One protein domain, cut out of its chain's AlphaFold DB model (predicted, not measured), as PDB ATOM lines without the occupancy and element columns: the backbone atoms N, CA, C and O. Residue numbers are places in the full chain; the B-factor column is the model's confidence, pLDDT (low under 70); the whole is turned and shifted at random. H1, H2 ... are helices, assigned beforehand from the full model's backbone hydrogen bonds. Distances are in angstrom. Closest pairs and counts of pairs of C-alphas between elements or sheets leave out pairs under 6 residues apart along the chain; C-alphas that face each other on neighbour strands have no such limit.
ATOM      1  N   VAL A  20     239.615 279.298 399.976       74.31
ATOM      2  CA  VAL A  20     240.395 278.520 400.941       74.31
ATOM      3  C   VAL A  20     239.413 277.681 401.757       74.31
ATOM      4  O   VAL A  20     238.443 278.209 402.290       74.31
ATOM      5  N   SER A  21     239.631 276.367 401.812       83.25
ATOM      6  CA  SER A  21     238.788 275.475 402.609       83.25
ATOM      7  C   SER A  21     239.007 275.737 404.099       83.25
ATOM      8  O   SER A  21     240.150 275.921 404.514       83.25
ATOM      9  N   ASP A  22     237.953 275.638 404.909       84.81
ATOM     10  CA  ASP A  22     238.045 275.716 406.377       84.81
ATOM     11  C   ASP A  22     239.111 274.761 406.938       84.81
ATOM     12  O   ASP A  22     239.906 275.126 407.799       84.81
ATOM     13  N   THR A  23     239.236 273.572 406.338       84.81
ATOM     14  CA  THR A  23     240.260 272.574 406.697       84.81
ATOM     15  C   THR A  23     241.697 273.050 406.462       84.81
ATOM     16  O   THR A  23     242.616 272.647 407.174       84.81
ATOM     17  N   GLU A  24     241.923 273.897 405.454       89.50
ATOM     18  CA  GLU A  24     243.228 274.507 405.203       89.50
ATOM     19  C   GLU A  24     243.529 275.593 406.232       89.50
ATOM     20  O   GLU A  24     244.659 275.656 406.721       89.50
ATOM     21  N   LEU A  25     242.531 276.407 406.580       90.31
ATOM     22  CA  LEU A  25     242.687 277.453 407.582       90.31
ATOM     23  C   LEU A  25     243.016 276.849 408.955       90.31
ATOM     24  O   LEU A  25     243.999 277.256 409.570       90.31
ATOM     25  N   GLU A  26     242.297 275.801 409.367       92.44
ATOM     26  CA  GLU A  26     242.588 275.043 410.592       92.44
ATOM     27  C   GLU A  26     244.013 274.478 410.605       92.44
ATOM     28  O   GLU A  26     244.750 274.645 411.579       92.44
ATOM     29  N   CYS A  27     244.443 273.837 409.511       92.00
ATOM     30  CA  CYS A  27     245.798 273.297 409.414       92.00
ATOM     31  C   CYS A  27     246.863 274.390 409.556       92.00
ATOM     32  O   CYS A  27     247.884 274.160 410.203       92.00
ATOM     33  N   LYS A  28     246.639 275.563 408.951       93.81
ATOM     34  CA  LYS A  28     247.549 276.708 409.048       93.81
ATOM     35  C   LYS A  28     247.616 277.238 410.481       93.81
ATOM     36  O   LYS A  28     248.718 277.411 410.990       93.81
ATOM     37  N   THR A  29     246.486 277.376 411.176       93.69
ATOM     38  CA  THR A  29     246.460 277.758 412.600       93.69
ATOM     39  C   THR A  29     247.234 276.769 413.477       93.69
ATOM     40  O   THR A  29     248.023 277.170 414.328       93.69
ATOM     41  N   ILE A  30     247.072 275.465 413.239       92.81
ATOM     42  CA  ILE A  30     247.808 274.423 413.969       92.81
ATOM     43  C   ILE A  30     249.320 274.510 413.699       92.81
ATOM     44  O   ILE A  30     250.128 274.360 414.615       92.81
ATOM     45  N   MET A  31     249.717 274.739 412.443       93.12
ATOM     46  CA  MET A  31     251.127 274.867 412.064       93.12
ATOM     47  C   MET A  31     251.798 276.091 412.693       93.12
ATOM     48  O   MET A  31     252.950 275.983 413.107       93.12
ATOM     49  N   ASP A  32     251.088 277.217 412.778       93.44
ATOM     50  CA  ASP A  32     251.558 278.442 413.436       93.44
ATOM     51  C   ASP A  32     251.854 278.203 414.924       93.44
ATOM     52  O   ASP A  32     252.943 278.497 415.427       93.44
ATOM     53  N   HIS A  33     250.926 277.527 415.608       93.38
ATOM     54  CA  HIS A  33     251.098 277.146 417.005       93.38
ATOM     55  C   HIS A  33     252.295 276.201 417.205       93.38
ATOM     56  O   HIS A  33     253.153 276.452 418.050       93.38
ATOM     57  N   PHE A  34     252.437 275.158 416.373       93.12
ATOM     58  CA  PHE A  34     253.596 274.260 416.470       93.12
ATOM     59  C   PHE A  34     254.919 274.945 416.202       93.12
ATOM     60  O   PHE A  34     255.923 274.539 416.782       93.12
ATOM     61  N   HIS A  35     254.950 275.926 415.304       92.25
ATOM     62  CA  HIS A  35     256.182 276.645 415.030       92.25
ATOM     63  C   HIS A  35     256.623 277.474 416.239       92.25
ATOM     64  O   HIS A  35     257.812 277.494 416.548       92.25
ATOM     65  N   THR A  36     255.667 278.073 416.955       90.12
ATOM     66  CA  THR A  36     255.925 278.816 418.197       90.12
ATOM     67  C   THR A  36     256.535 277.917 419.276       90.12
ATOM     68  O   THR A  36     257.545 278.278 419.877       90.12
ATOM     69  N   ASP A  37     255.989 276.715 419.471       91.25
ATOM     70  CA  ASP A  37     256.493 275.774 420.481       91.25
ATOM     71  C   ASP A  37     257.781 275.054 420.044       91.25
ATOM     72  O   ASP A  37     258.611 274.663 420.863       91.25
ATOM     73  N   ASN A  38     257.940 274.824 418.738       91.00
ATOM     74  CA  ASN A  38     258.999 273.999 418.161       91.00
ATOM     75  C   ASN A  38     259.597 274.673 416.914       91.00
ATOM     76  O   ASN A  38     259.405 274.200 415.784       91.00
ATOM     77  N   PRO A  39     260.392 275.743 417.087       90.12
ATOM     78  CA  PRO A  39     260.889 276.552 415.974       90.12
ATOM     79  C   PRO A  39     261.842 275.791 415.045       90.12
ATOM     80  O   PRO A  39     262.059 276.202 413.911       90.12
ATOM     81  N   THR A  40     262.384 274.651 415.477       92.12
ATOM     82  CA  THR A  40     263.274 273.797 414.671       92.12
ATOM     83  C   THR A  40     262.531 272.938 413.644       92.12
ATOM     84  O   THR A  40     263.162 272.346 412.761       92.12
ATOM     85  N   TRP A  41     261.201 272.828 413.737       92.75
ATOM     86  CA  TRP A  41     260.448 271.861 412.946       92.75
ATOM     87  C   TRP A  41     260.260 272.265 411.488       92.75
ATOM     88  O   TRP A  41     259.664 273.285 411.152       92.75
ATOM     89  N   GLY A  42     260.714 271.390 410.591       92.44
ATOM     90  CA  GLY A  42     260.532 271.554 409.151       92.44
ATOM     91  C   GLY A  42     259.258 270.895 408.612       92.44
ATOM     92  O   GLY A  42     258.562 270.141 409.292       92.44
ATOM     93  N   ALA A  43     259.024 271.047 407.306       94.69
ATOM     94  CA  ALA A  43     257.844 270.512 406.609       94.69
ATOM     95  C   ALA A  43     257.588 268.999 406.784       94.69
ATOM     96  O   ALA A  43     256.466 268.531 406.586       94.69
ATOM     97  N   ARG A  44     258.620 268.207 407.113       94.81
ATOM     98  CA  ARG A  44     258.463 266.774 407.425       94.81
ATOM     99  C   ARG A  44     257.756 266.568 408.766       94.81
ATOM    100  O   ARG A  44     256.800 265.805 408.814       94.81
ATOM    101  N   GLN A  45     258.213 267.258 409.810       94.94
ATOM    102  CA  GLN A  45     257.632 267.181 411.150       94.94
ATOM    103  C   GLN A  45     256.231 267.789 411.162       94.94
ATOM    104  O   GLN A  45     255.309 267.130 411.625       94.94
ATOM    105  N   MET A  46     256.037 268.948 410.523       94.44
ATOM    106  CA  MET A  46     254.710 269.568 410.382       94.44
ATOM    107  C   MET A  46     253.696 268.620 409.722       94.44
ATOM    108  O   MET A  46     252.609 268.392 410.244       94.44
ATOM    109  N   SER A  47     254.075 267.984 408.607       95.81
ATOM    110  CA  SER A  47     253.225 266.994 407.930       95.81
ATOM    111  C   SER A  47     252.923 265.776 408.811       95.81
ATOM    112  O   SER A  47     251.799 265.285 408.787       95.81
ATOM    113  N   ALA A  48     253.890 265.284 409.589       95.69
ATOM    114  CA  ALA A  48     253.666 264.169 410.507       95.69
ATOM    115  C   ALA A  48     252.698 264.546 411.642       95.69
ATOM    116  O   ALA A  48     251.761 263.802 411.909       95.69
ATOM    117  N   GLN A  49     252.867 265.726 412.246       94.31
ATOM    118  CA  GLN A  49     252.020 266.206 413.343       94.31
ATOM    119  C   GLN A  49     250.571 266.461 412.917       94.31
ATOM    120  O   GLN A  49     249.646 266.153 413.670       94.31
ATOM    121  N   LEU A  50     250.373 266.976 411.701       94.06
ATOM    122  CA  LEU A  50     249.047 267.128 411.102       94.06
ATOM    123  C   LEU A  50     248.391 265.766 410.833       94.06
ATOM    124  O   LEU A  50     247.221 265.579 411.158       94.06
ATOM    125  N   LYS A  51     249.150 264.780 410.334       95.12
ATOM    126  CA  LYS A  51     248.643 263.411 410.131       95.12
ATOM    127  C   LYS A  51     248.229 262.735 411.431       95.12
ATOM    128  O   LYS A  51     247.188 262.091 411.453       95.12
ATOM    129  N   CYS A  52     248.996 262.911 412.506       93.31
ATOM    130  CA  CYS A  52     248.631 262.396 413.829       93.31
ATOM    131  C   CYS A  52     247.307 262.982 414.350       93.31
ATOM    132  O   CYS A  52     246.666 262.369 415.194       93.31
ATOM    133  N   ARG A  53     246.885 264.144 413.832       91.81
ATOM    134  CA  ARG A  53     245.624 264.821 414.171       91.81
ATOM    135  C   ARG A  53     244.503 264.571 413.156       91.81
ATOM    136  O   ARG A  53     243.488 265.248 413.198       91.81
ATOM    137  N   GLY A  54     244.681 263.616 412.239       92.94
ATOM    138  CA  GLY A  54     243.671 263.242 411.244       92.94
ATOM    139  C   GLY A  54     243.739 264.022 409.927       92.94
ATOM    140  O   GLY A  54     243.031 263.685 408.980       92.94
ATOM    141  N   TYR A  55     244.633 265.007 409.795       92.62
ATOM    142  CA  TYR A  55     244.808 265.747 408.547       92.62
ATOM    143  C   TYR A  55     245.816 265.037 407.636       92.62
ATOM    144  O   TYR A  55     247.031 265.078 407.849       92.62
ATOM    145  N   HIS A  56     245.338 264.408 406.562       91.50
ATOM    146  CA  HIS A  56     246.175 263.677 405.599       91.50
ATOM    147  C   HIS A  56     246.955 264.602 404.640       91.50
ATOM    148  O   HIS A  56     246.842 264.526 403.417       91.50
ATOM    149  N   ILE A  57     247.795 265.479 405.192       92.75
ATOM    150  CA  ILE A  57     248.589 266.459 404.447       92.75
ATOM    151  C   ILE A  57     249.989 265.912 404.177       92.75
ATOM    152  O   ILE A  57     250.723 265.522 405.085       92.75
ATOM    153  N   GLY A  58     250.389 265.884 402.905       94.25
ATOM    154  CA  GLY A  58     251.733 265.481 402.493       94.25
ATOM    155  C   GLY A  58     252.787 266.578 402.690       94.25
ATOM    156  O   GLY A  58     252.482 267.770 402.667       94.25
ATOM    157  N   ARG A  59     254.065 266.180 402.770       95.88
ATOM    158  CA  ARG A  59     255.226 267.077 402.952       95.88
ATOM    159  C   ARG A  59     255.244 268.278 401.999       95.88
ATOM    160  O   ARG A  59     255.614 269.370 402.415       95.88
ATOM    161  N   LYS A  60     254.903 268.084 400.718       96.38
ATOM    162  CA  LYS A  60     254.926 269.165 399.712       96.38
ATOM    163  C   LYS A  60     253.886 270.245 400.024       96.38
ATOM    164  O   LYS A  60     254.191 271.424 399.906       96.38
ATOM    165  N   LYS A  61     252.694 269.832 400.465       94.06
ATOM    166  CA  LYS A  61     251.600 270.735 400.833       94.06
ATOM    167  C   LYS A  61     251.904 271.462 402.147       94.06
ATOM    168  O   LYS A  61     251.800 272.678 402.180       94.06
ATOM    169  N   ALA A  62     252.433 270.753 403.150       94.88
ATOM    170  CA  ALA A  62     252.942 271.383 404.372       94.88
ATOM    171  C   ALA A  62     254.043 272.418 404.072       94.88
ATOM    172  O   ALA A  62     254.000 273.521 404.593       94.88
ATOM    173  N   ARG A  63     254.996 272.111 403.177       95.88
ATOM    174  CA  ARG A  63     256.018 273.080 402.747       95.88
ATOM    175  C   ARG A  63     255.410 274.305 402.065       95.88
ATOM    176  O   ARG A  63     255.826 275.406 402.385       95.88
ATOM    177  N   LYS A  64     254.456 274.114 401.147       95.69
ATOM    178  CA  LYS A  64     253.756 275.220 400.477       95.69
ATOM    179  C   LYS A  64     253.124 276.159 401.510       95.69
ATOM    180  O   LYS A  64     253.350 277.358 401.440       95.69
ATOM    181  N   TRP A  65     252.409 275.607 402.488       94.56
ATOM    182  CA  TRP A  65     251.786 276.395 403.550       94.56
ATOM    183  C   TRP A  65     252.796 277.080 404.469       94.56
ATOM    184  O   TRP A  65     252.617 278.253 404.757       94.56
ATOM    185  N   MET A  66     253.889 276.409 404.855       94.62
ATOM    186  CA  MET A  66     254.980 277.058 405.599       94.62
ATOM    187  C   MET A  66     255.529 278.272 404.841       94.62
ATOM    188  O   MET A  66     255.680 279.334 405.427       94.62
ATOM    189  N   THR A  67     255.761 278.147 403.528       95.19
ATOM    190  CA  THR A  67     256.225 279.263 402.690       95.19
ATOM    191  C   THR A  67     255.193 280.389 402.594       95.19
ATOM    192  O   THR A  67     255.562 281.549 402.718       95.19
ATOM    193  N   GLU A  68     253.909 280.071 402.405       94.38
ATOM    194  CA  GLU A  68     252.827 281.072 402.379       94.38
ATOM    195  C   GLU A  68     252.686 281.828 403.707       94.38
ATOM    196  O   GLU A  68     252.339 283.003 403.705       94.38
ATOM    197  N   MET A  69     252.964 281.159 404.827       93.62
ATOM    198  CA  MET A  69     252.906 281.725 406.177       93.62
ATOM    199  C   MET A  69     254.226 282.364 406.631       93.62
ATOM    200  O   MET A  69     254.309 282.818 407.766       93.62
ATOM    201  N   ALA A  70     255.263 282.367 405.785       94.12
ATOM    202  CA  ALA A  70     256.619 282.792 406.149       94.12
ATOM    203  C   ALA A  70     257.194 282.069 407.393       94.12
ATOM    204  O   ALA A  70     257.963 282.641 408.161       94.12
ATOM    205  N   ILE A  71     256.834 280.795 407.576       93.00
ATOM    206  CA  ILE A  71     257.368 279.922 408.625       93.00
ATOM    207  C   ILE A  71     258.608 279.202 408.096       93.00
ATOM    208  O   ILE A  71     258.513 278.354 407.201       93.00
ATOM    209  N   ASP A  72     259.755 279.459 408.721       91.44
ATOM    210  CA  ASP A  72     261.016 278.788 408.419       91.44
ATOM    211  C   ASP A  72     261.590 278.085 409.656       91.44
ATOM    212  O   ASP A  72     261.641 278.669 410.736       91.44
ATOM    213  N   PRO A  73     262.071 276.834 409.526       91.56
ATOM    214  CA  PRO A  73     262.712 276.142 410.634       91.56
ATOM    215  C   PRO A  73     264.023 276.833 411.034       91.56
ATOM    216  O   PRO A  73     264.923 277.021 410.210       91.56
ATOM    217  N   ILE A  74     264.151 277.141 412.321       89.19
ATOM    218  CA  ILE A  74     265.306 277.796 412.931       89.19
ATOM    219  C   ILE A  74     266.217 276.722 413.526       89.19
ATOM    220  O   ILE A  74     265.858 276.047 414.486       89.19
ATOM    221  N   TYR A  75     267.408 276.549 412.960       83.12
ATOM    222  CA  TYR A  75     268.457 275.675 413.492       83.12
ATOM    223  C   TYR A  75     269.841 276.221 413.115       83.12
ATOM    224  O   TYR A  75     269.950 276.956 412.126       83.12
ATOM    225  N   PRO A  76     270.905 275.870 413.865       79.44
ATOM    226  CA  PRO A  76     272.265 276.263 413.522       79.44
ATOM    227  C   PRO A  76     272.615 275.793 412.109       79.44
ATOM    228  O   PRO A  76     272.599 274.598 411.808       79.44
ATOM    229  N   LYS A  77     272.918 276.742 411.225       78.00
ATOM    230  CA  LYS A  77     273.488 276.447 409.910       78.00
ATOM    231  C   LYS A  77     275.013 276.392 410.057       78.00
ATOM    232  O   LYS A  77     275.549 277.152 410.864       78.00
TER     233      LYS A  77
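AT A GLANCE: This is residues 20 to 77 of the 173 residues of the protein "Integrase catalytic domain-containing protein" of Oribacterium sp. oral taxon 078 str. F0262 (UniProt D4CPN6). Three helices make a small three-cornered cluster: the centres of H1, H2 and H3 form a triangle, and each helix is set at a wide angle to the other two, so that no two lie side by side. H2 packs on both H1 and H3, and after H3 a tail, residues 69 to 77, runs away to Lys 77, at the opposite end of the longest axis from the beginning of H1. The printed part has 58 residues with three named helices, in the order H1, H2, H3, and no named strand; the class is all helix, with 36 residues in the helices. The whole is compact, with a radius of gyration of the C-alphas of 10.6 A, yet elongated, spanning 35 by 21 by 20 A.

HOW THE PARTS SIT: Start near the first printed residue with H1, residues 22 to 37, the longest helix. A tight link of 5 residues leads to H2, residues 43 to 52. H1 and H2 touch, H1 with residues 27 to 34 alone, and the closest C-alphas are those of Met 31 and Met 46, 6.6 A apart. They run opposite ways at a steep tilt of 64 degrees. A short link of 6 residues then brings you to H3, residues 59 to 68. H2 and H3 touch, with 11 pairs of C-alphas within 8 A; look at Ala 43 and Arg 63, whose C-alphas are the closest, 5.0 A apart. They run opposite ways at a steep tilt of 68 degrees, only just short of about perpendicular. H1 and H3 are close but not clearly touching: their closest C-alphas, those of Lys 28 and Trp 65, are 6.9 A apart, and their lines are about perpendicular at 80 degrees. In the backbones of H1, H2 and H3, every O i to N i+4 pair is within hydrogen-bond range.

IN THESE COORDINATES: Find C-alpha 22 at (238.045, 275.716, 406.377); from there H1 runs 23.2 A to C-alpha 37 at (256.493, 275.774, 420.481). H2 begins at C-alpha 43 and ends at C-alpha 52, 14.2 A away. H3 runs from C-alpha 59 to C-alpha 68 at (252.827, 281.072, 402.379), also 14.2 A.

THE WHOLE: The C-alphas of Asp 22 and Lys 77 are the two farthest apart, at 35.6 A. The printed part runs from residue 20 to residue 77 and has no cut. Neither link between helices is long. The mean pLDDT of the printed part is 91.8, and no printed residue is under 70.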